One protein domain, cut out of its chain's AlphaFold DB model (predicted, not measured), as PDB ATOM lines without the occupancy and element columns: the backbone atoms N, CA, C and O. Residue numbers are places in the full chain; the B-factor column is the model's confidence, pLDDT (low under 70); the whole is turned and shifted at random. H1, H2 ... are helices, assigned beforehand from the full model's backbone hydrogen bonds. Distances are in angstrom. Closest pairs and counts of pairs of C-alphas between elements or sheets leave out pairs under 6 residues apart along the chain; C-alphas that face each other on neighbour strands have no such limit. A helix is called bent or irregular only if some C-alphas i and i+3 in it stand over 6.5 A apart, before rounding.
ATOM      1  N   SER A   2     248.356 296.324 345.252       69.69
ATOM      2  CA  SER A   2     248.548 297.777 345.371       69.69
ATOM      3  C   SER A   2     249.949 298.152 344.885       69.69
ATOM      4  O   SER A   2     250.900 297.450 345.205       69.69
ATOM      5  N   ILE A   3     250.092 299.263 344.155       83.75
ATOM      6  CA  ILE A   3     251.393 299.735 343.632       83.75
ATOM      7  C   ILE A   3     252.433 299.874 344.754       83.75
ATOM      8  O   ILE A   3     253.590 299.531 344.559       83.75
ATOM      9  N   VAL A   4     252.005 300.318 345.939       83.56
ATOM     10  CA  VAL A   4     252.875 300.472 347.114       83.56
ATOM     11  C   VAL A   4     253.514 299.150 347.538       83.56
ATOM     12  O   VAL A   4     254.705 299.139 347.800       83.56
ATOM     13  N   ILE A   5     252.756 298.049 347.537       81.56
ATOM     14  CA  ILE A   5     253.263 296.716 347.910       81.56
ATOM     15  C   ILE A   5     254.263 296.222 346.861       81.56
ATOM     16  O   ILE A   5     255.328 295.743 347.201       81.56
ATOM     17  N   VAL A   6     253.972 296.422 345.571       85.50
ATOM     18  CA  VAL A   6     254.896 296.026 344.492       85.50
ATOM     19  C   VAL A   6     256.221 296.787 344.573       85.50
ATOM     20  O   VAL A   6     257.280 296.214 344.344       85.50
ATOM     21  N   ILE A   7     256.169 298.088 344.870       88.19
ATOM     22  CA  ILE A   7     257.372 298.905 345.068       88.19
ATOM     23  C   ILE A   7     258.138 298.420 346.298       88.19
ATOM     24  O   ILE A   7     259.355 298.279 346.238       88.19
ATOM     25  N   ASP A   8     257.432 298.177 347.396       86.69
ATOM     26  CA  ASP A   8     258.020 297.672 348.627       86.69
ATOM     27  C   ASP A   8     258.752 296.337 348.409       86.69
ATOM     28  O   ASP A   8     259.938 296.274 348.728       86.69
ATOM     29  N   ASP A   9     258.126 295.361 347.743       85.62
ATOM     30  CA  ASP A   9     258.741 294.073 347.383       85.62
ATOM     31  C   ASP A   9     259.961 294.246 346.462       85.62
ATOM     32  O   ASP A   9     261.003 293.633 346.669       85.62
ATOM     33  N   LEU A  10     259.872 295.108 345.439       90.00
ATOM     34  CA  LEU A  10     260.972 295.334 344.486       90.00
ATOM     35  C   LEU A  10     262.217 295.938 345.141       90.00
ATOM     36  O   LEU A  10     263.344 295.663 344.722       90.00
ATOM     37  N   PHE A  11     262.018 296.818 346.117       91.62
ATOM     38  CA  PHE A  11     263.108 297.528 346.780       91.62
ATOM     39  C   PHE A  11     263.462 296.941 348.151       91.62
ATOM     40  O   PHE A  11     264.461 297.380 348.740       91.62
ATOM     41  N   HIS A  12     262.707 295.939 348.609       90.12
ATOM     42  CA  HIS A  12     262.789 295.332 349.937       90.12
ATOM     43  C   HIS A  12     262.725 296.404 351.040       90.12
ATOM     44  O   HIS A  12     263.591 296.475 351.915       90.12
ATOM     45  N   ILE A  13     261.760 297.329 350.934       89.25
ATOM     46  CA  ILE A  13     261.684 298.493 351.837       89.25
ATOM     47  C   ILE A  13     261.345 298.038 353.260       89.25
ATOM     48  O   ILE A  13     261.995 298.505 354.195       89.25
ATOM     49  N   HIS A  14     260.392 297.121 353.435       91.12
ATOM     50  CA  HIS A  14     260.045 296.578 354.748       91.12
ATOM     51  C   HIS A  14     261.179 295.770 355.388       91.12
ATOM     52  O   HIS A  14     261.394 295.918 356.587       91.12
ATOM     53  N   GLU A  15     261.954 295.014 354.607       89.31
ATOM     54  CA  GLU A  15     263.106 294.251 355.111       89.31
ATOM     55  C   GLU A  15     264.224 295.198 355.575       89.31
ATOM     56  O   GLU A  15     264.616 295.201 356.742       89.31
ATOM     57  N   LYS A  16     264.686 296.096 354.693       92.81
ATOM     58  CA  LYS A  16     265.763 297.053 355.014       92.81
ATOM     59  C   LYS A  16     265.350 298.034 356.106       92.81
ATOM     60  O   LYS A  16     266.157 298.408 356.957       92.81
ATOM     61  N   GLY A  17     264.101 298.490 356.062       90.69
ATOM     62  CA  GLY A  17     263.531 299.354 357.085       90.69
ATOM     63  C   GLY A  17     263.409 298.630 358.424       90.69
ATOM     64  O   GLY A  17     263.718 299.223 359.457       90.69
ATOM     65  N   GLY A  18     263.019 297.355 358.409       90.94
ATOM     66  CA  GLY A  18     262.912 296.525 359.601       90.94
ATOM     67  C   GLY A  18     264.264 296.281 360.259       90.94
ATOM     68  O   GLY A  18     264.404 296.509 361.461       90.94
ATOM     69  N   GLU A  19     265.287 295.940 359.474       92.44
ATOM     70  CA  GLU A  19     266.670 295.824 359.949       92.44
ATOM     71  C   GLU A  19     267.179 297.139 360.554       92.44
ATOM     72  O   GLU A  19     267.733 297.152 361.657       92.44
ATOM     73  N   TYR A  20     266.949 298.260 359.863       94.19
ATOM     74  CA  TYR A  20     267.349 299.578 360.349       94.19
ATOM     75  C   TYR A  20     266.683 299.919 361.687       94.19
ATOM     76  O   TYR A  20     267.367 300.340 362.621       94.19
ATOM     77  N   LEU A  21     265.368 299.715 361.808       92.31
ATOM     78  CA  LEU A  21     264.626 299.987 363.042       92.31
ATOM     79  C   LEU A  21     265.026 299.044 364.178       92.31
ATOM     80  O   LEU A  21     265.131 299.489 365.321       92.31
ATOM     81  N   ALA A  22     265.294 297.771 363.877       93.19
ATOM     82  CA  ALA A  22     265.746 296.803 364.868       93.19
ATOM     83  C   ALA A  22     267.057 297.234 365.537       93.19
ATOM     84  O   ALA A  22     267.191 297.100 366.754       93.19
ATOM     85  N   VAL A  23     267.990 297.801 364.765       91.94
ATOM     86  CA  VAL A  23     269.243 298.359 365.291       91.94
ATOM     87  C   VAL A  23     269.007 299.710 365.969       91.94
ATOM     88  O   VAL A  23     269.456 299.912 367.093       91.94
ATOM     89  N   ALA A  24     268.296 300.632 365.316       93.69
ATOM     90  CA  ALA A  24     268.130 302.006 365.794       93.69
ATOM     91  C   ALA A  24     267.348 302.109 367.112       93.69
ATOM     92  O   ALA A  24     267.598 303.020 367.899       93.69
ATOM     93  N   TRP A  25     266.390 301.209 367.344       93.31
ATOM     94  CA  TRP A  25     265.581 301.165 368.567       93.31
ATOM     95  C   TRP A  25     265.986 300.042 369.520       93.31
ATOM     96  O   TRP A  25     265.279 299.805 370.498       93.31
ATOM     97  N   GLU A  26     267.102 299.357 369.241       92.25
ATOM     98  CA  GLU A  26     267.619 298.248 370.052       92.25
ATOM     99  C   GLU A  26     266.528 297.215 370.385       92.25
ATOM    100  O   GLU A  26     266.383 296.766 371.530       92.25
ATOM    101  N   LEU A  27     265.725 296.855 369.375       92.00
ATOM    102  CA  LEU A  27     264.602 295.940 369.556       92.00
ATOM    103  C   LEU A  27     265.117 294.603 370.091       92.00
ATOM    104  O   LEU A  27     266.083 294.030 369.583       92.00
ATOM    105  N   GLN A  28     264.456 294.104 371.130       90.62
ATOM    106  CA  GLN A  28     264.832 292.854 371.772       90.62
ATOM    107  C   GLN A  28     264.055 291.691 371.146       90.62
ATOM    108  O   GLN A  28     262.851 291.824 370.914       90.62
ATOM    109  N   PRO A  29     264.700 290.540 370.888       89.81
ATOM    110  CA  PRO A  29     263.979 289.344 370.482       89.81
ATOM    111  C   PRO A  29     263.036 288.905 371.608       89.81
ATOM    112  O   PRO A  29     263.405 288.873 372.783       89.81
ATOM    113  N   ALA A  30     261.809 288.550 371.249       89.88
ATOM    114  CA  ALA A  30     260.765 288.145 372.184       89.88
ATOM    115  C   ALA A  30     259.820 287.160 371.498       89.88
ATOM    116  O   ALA A  30     259.688 287.169 370.280       89.88
ATOM    117  N   PHE A  31     259.165 286.285 372.267       86.56
ATOM    118  CA  PHE A  31     258.237 285.276 371.727       86.56
ATOM    119  C   PHE A  31     258.834 284.393 370.613       86.56
ATOM    120  O   PHE A  31     258.104 283.882 369.777       86.56
ATOM    121  N   ARG A  32     260.162 284.196 370.605       88.62
ATOM    122  CA  ARG A  32     260.926 283.509 369.539       88.62
ATOM    123  C   ARG A  32     260.933 284.204 368.176       88.62
ATOM    124  O   ARG A  32     261.526 283.667 367.246       88.62
ATOM    125  N   LEU A  33     260.355 285.396 368.082       86.75
ATOM    126  CA  LEU A  33     260.593 286.303 366.972       86.75
ATOM    127  C   LEU A  33     261.968 286.947 367.128       86.75
ATOM    128  O   LEU A  33     262.419 287.272 368.238       86.75
ATOM    129  N   ARG A  34     262.632 287.135 365.994       88.56
ATOM    130  CA  ARG A  34     263.852 287.928 365.896       88.56
ATOM    131  C   ARG A  34     263.488 289.393 366.115       88.56
ATOM    132  O   ARG A  34     262.370 289.832 365.867       88.56
ATOM    133  N   ASN A  35     264.466 290.175 366.540       89.62
ATOM    134  CA  ASN A  35     264.331 291.628 366.613       89.62
ATOM    135  C   ASN A  35     263.966 292.260 365.256       89.62
ATOM    136  O   ASN A  35     263.189 293.211 365.221       89.62
ATOM    137  N   VAL A  36     264.488 291.708 364.155       91.19
ATOM    138  CA  VAL A  36     264.179 292.158 362.789       91.19
ATOM    139  C   VAL A  36     262.701 291.959 362.444       91.19
ATOM    140  O   VAL A  36     262.102 292.882 361.908       91.19
ATOM    141  N   ASP A  37     262.081 290.845 362.852       90.31
ATOM    142  CA  ASP A  37     260.662 290.565 362.570       90.31
ATOM    143  C   ASP A  37     259.753 291.650 363.194       90.31
ATOM    144  O   ASP A  37     258.790 292.115 362.587       90.31
ATOM    145  N   PHE A  38     260.097 292.148 364.391       91.94
ATOM    146  CA  PHE A  38     259.403 293.296 364.990       91.94
ATOM    147  C   PHE A  38     259.624 294.593 364.207       91.94
ATOM    148  O   PHE A  38     258.693 295.386 364.061       91.94
ATOM    149  N   GLY A  39     260.841 294.820 363.710       92.50
ATOM    150  CA  GLY A  39     261.149 295.952 362.843       92.50
ATOM    151  C   GLY A  39     260.310 295.928 361.564       92.50
ATOM    152  O   GLY A  39     259.689 296.933 361.221       92.50
ATOM    153  N   GLU A  40     260.239 294.777 360.898       92.31
ATOM    154  CA  GLU A  40     259.432 294.565 359.692       92.31
ATOM    155  C   GLU A  40     257.946 294.841 359.961       92.31
ATOM    156  O   GLU A  40     257.313 295.595 359.216       92.31
ATOM    157  N   LEU A  41     257.399 294.335 361.075       92.06
ATOM    158  CA  LEU A  41     256.023 294.624 361.501       92.06
ATOM    159  C   LEU A  41     255.765 296.124 361.682       92.06
ATOM    160  O   LEU A  41     254.698 296.617 361.311       92.06
ATOM    161  N   ILE A  42     256.726 296.862 362.241       93.44
ATOM    162  CA  ILE A  42     256.608 298.315 362.418       93.44
ATOM    163  C   ILE A  42     256.585 299.020 361.059       93.44
ATOM    164  O   ILE A  42     255.762 299.920 360.864       93.44
ATOM    165  N   VAL A  43     257.434 298.618 360.108       92.88
ATOM    166  CA  VAL A  43     257.423 299.207 358.758       92.88
ATOM    167  C   VAL A  43     256.102 298.911 358.053       92.88
ATOM    168  O   VAL A  43     255.472 299.836 357.530       92.88
ATOM    169  N   TRP A  44     255.619 297.669 358.111       91.00
ATOM    170  CA  TRP A  44     254.312 297.295 357.570       91.00
ATOM    171  C   TRP A  44     253.169 298.085 358.213       91.00
ATOM    172  O   TRP A  44     252.287 298.584 357.508       91.00
ATOM    173  N   ALA A  45     253.199 298.277 359.534       91.44
ATOM    174  CA  ALA A  45     252.223 299.098 360.245       91.44
ATOM    175  C   ALA A  45     252.288 300.574 359.816       91.44
ATOM    176  O   ALA A  45     251.244 301.219 359.662       91.44
ATOM    177  N   ALA A  46     253.485 301.115 359.573       92.25
ATOM    178  CA  ALA A  46     253.667 302.478 359.086       92.25
ATOM    179  C   ALA A  46     253.108 302.651 357.662       92.25
ATOM    180  O   ALA A  46     252.305 303.559 357.425       92.25
ATOM    181  N   ILE A  47     253.450 301.748 356.736       89.62
ATOM    182  CA  ILE A  47     252.914 301.735 355.364       89.62
ATOM    183  C   ILE A  47     251.387 301.599 355.397       89.62
ATOM    184  O   ILE A  47     250.670 302.385 354.768       89.62
ATOM    185  N   GLY A  48     250.875 300.650 356.184       88.25
ATOM    186  CA  GLY A  48     249.444 300.434 356.378       88.25
ATOM    187  C   GLY A  48     248.738 301.680 356.912       88.25
ATOM    188  O   GLY A  48     247.675 302.047 356.412       88.25
ATOM    189  N   THR A  49     249.349 302.395 357.859       90.44
ATOM    190  CA  THR A  49     248.810 303.650 358.403       90.44
ATOM    191  C   THR A  49     248.710 304.733 357.333       90.44
ATOM    192  O   THR A  49     247.669 305.384 357.218       90.44
ATOM    193  N   VAL A  50     249.740 304.899 356.498       90.56
ATOM    194  CA  VAL A  50     249.712 305.860 355.382       90.56
ATOM    195  C   VAL A  50     248.588 305.524 354.399       90.56
ATOM    196  O   VAL A  50     247.861 306.421 353.966       90.56
ATOM    197  N   LEU A  51     248.388 304.239 354.093       86.94
ATOM    198  CA  LEU A  51     247.299 303.772 353.228       86.94
ATOM    199  C   LEU A  51     245.911 303.897 353.877       86.94
ATOM    200  O   LEU A  51     244.917 304.095 353.175       86.94
ATOM    201  N   LEU A  52     245.818 303.831 355.207       88.00
ATOM    202  CA  LEU A  52     244.562 304.013 355.934       88.00
ATOM    203  C   LEU A  52     244.049 305.455 355.874       88.00
ATOM    204  O   LEU A  52     242.835 305.654 355.852       88.00
ATOM    205  N   ILE A  53     244.921 306.466 355.790       89.38
ATOM    206  CA  ILE A  53     244.522 307.887 355.724       89.38
ATOM    207  C   ILE A  53     243.523 308.171 354.577       89.38
ATOM    208  O   ILE A  53     242.431 308.693 354.848       89.38
ATOM    209  N   PRO A  54     243.813 307.845 353.300       87.75
ATOM    210  CA  PRO A  54     242.859 308.050 352.212       87.75
ATOM    211  C   PRO A  54     241.593 307.189 352.367       87.75
ATOM    212  O   PRO A  54     240.501 307.649 352.028       87.75
ATOM    213  N   LEU A  55     241.696 305.981 352.936       86.44
ATOM    214  CA  LEU A  55     240.532 305.129 353.209       86.44
ATOM    215  C   LEU A  55     239.584 305.765 354.232       86.44
ATOM    216  O   LEU A  55     238.380 305.861 353.988       86.44
ATOM    217  N   VAL A  56     240.119 306.230 355.362       88.94
ATOM    218  CA  VAL A  56     239.344 306.860 356.438       88.94
ATOM    219  C   VAL A  56     238.738 308.170 355.951       88.94
ATOM    220  O   VAL A  56     237.543 308.402 356.130       88.94
ATOM    221  N   THR A  57     239.514 309.017 355.276       90.31
ATOM    222  CA  THR A  57     238.989 310.278 354.728       90.31
ATOM    223  C   THR A  57     237.894 310.042 353.685       90.31
ATOM    224  O   THR A  57     236.873 310.736 353.708       90.31
ATOM    225  N   GLY A  58     238.043 309.030 352.824       87.75
ATOM    226  CA  GLY A  58     236.999 308.587 351.900       87.75
ATOM    227  C   GLY A  58     235.749 308.082 352.625       87.75
ATOM    228  O   GLY A  58     234.637 308.497 352.297       87.75
ATOM    229  N   HIS A  59     235.919 307.256 353.660       89.06
ATOM    230  CA  HIS A  59     234.829 306.723 354.481       89.06
ATOM    231  C   HIS A  59     234.030 307.822 355.194       89.06
ATOM    232  O   HIS A  59     232.798 307.801 355.194       89.06
ATOM    233  N   LEU A  60     234.720 308.808 355.772       90.81
ATOM    234  CA  LEU A  60     234.096 309.931 356.477       90.81
ATOM    235  C   LEU A  60     233.295 310.839 355.531       90.81
ATOM    236  O   LEU A  60     232.273 311.395 355.931       90.81
ATOM    237  N   ARG A  61     233.736 310.974 354.276       89.69
ATOM    238  CA  ARG A  61     233.059 311.777 353.242       89.69
ATOM    239  C   ARG A  61     231.989 311.001 352.466       89.69
ATOM    240  O   ARG A  61     231.230 311.607 351.709       89.69
ATOM    241  N   ALA A  62     231.910 309.683 352.638       86.62
ATOM    242  CA  ALA A  62     231.002 308.821 351.898       86.62
ATOM    243  C   ALA A  62     229.532 308.996 352.321       86.62
ATOM    244  O   ALA A  62     229.197 309.191 353.492       86.62
TER     245      ALA A  62
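Overview. This is residues 2 to 62 of the 153 residues of an uncharacterized protein of Kocuria subflava (UniProt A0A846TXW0). One long helix, H3, makes the longest axis, and H2 packs on the first part of H3 at a steep slant, while the short helix H1, joined to the first residue of H2 by a tight link at a steep angle, lies near H3 without touching it. Beyond that V of H2 and H3, the last turns of H3, residues 52 to 61, and then Ala 62 stick out as a free arm. The 61 printed residues hold three named helices, H1, H2 and H3 in that order along the chain, and no named strand; the class is all helix. The whole is loose, with a radius of gyration of the C-alphas of 14.0 A, and elongated, spanning 43 by 24 by 19 A along its three main axes.

Along the chain. The printed part begins at Ser 2, and H1 follows as residues 3 to 11, from Ile 3 with its C-alpha at (251.393, 299.735, 343.632) to Phe 11; its first and last C-alphas are 12.3 A apart. After His 12 comes H2, residues 13 to 24, from Ile 13 to Ala 24, with 15.8 A from first to last C-alpha. H2 begins with C-alpha 13 at (261.684, 298.493, 351.837). Residues 25 to 34 lie between H2 and the next helix and belong to no named element. H3, residues 35 to 61, runs from Asn 35 to Arg 61 and is the longest helix, with 27 residues and 39.5 A from first to last C-alpha. Its last C-alpha, that of Arg 61, is at (233.059, 311.777, 353.242). H3 has a kink of 32 degrees near residue 51. It is neither bent nor irregular, but only just: C-alphas 51 and 54 are 6.2 A apart.

Arrangement. Along the printed part, H1 and H2 come first, joined by a tight link of one residue. They are close but not clearly touching, with 1 pair of C-alphas within 8 A; the closest C-alphas are those of Asp 8 and His 14, 6.5 A apart. Their lines stand at a steep tilt of 65 degrees, and they run the same way. H2 and H3 touch, with 25 pairs of C-alphas within 8 A, and the closest C-alphas are those of Gly 18 and Gly 39, 3.7 A apart. H3 touches H2 with residues 35 to 44 alone. The two stand at a steep tilt of 59 degrees and run opposite ways, with 15.9 A from centre to centre. H1 and H3 are near each other: no pair of their C-alphas is within 8 A, but 7 pairs are within 10 A. In the backbones of H1 and H2, every pair of O of residue i and N of residue i+4 is within hydrogen-bond range. In H3 this holds for 21 of 23 pairs.

Size, cuts and confidence. The two C-alphas farthest apart are those of Arg 32, in the link from H2 to H3, and Ala 62, at 43.0 A. The first and last printed C-alphas, of Ser 2 and Ala 62, are 21.7 A apart. Residues 52 to 62, of which 52 to 61 belong to H3, stand free. Without them the body has 50 residues, spans 32 by 19 by 19 A and has a radius of gyration of 11.1 A. The printed part has no cut. The link from H1 to H2 is tight, the link from H2 to H3, with 10 residues, is short, and no link is long. The mean pLDDT of the printed part is 89.5, and residue 2 is the one printed residue under 70 in this predicted model.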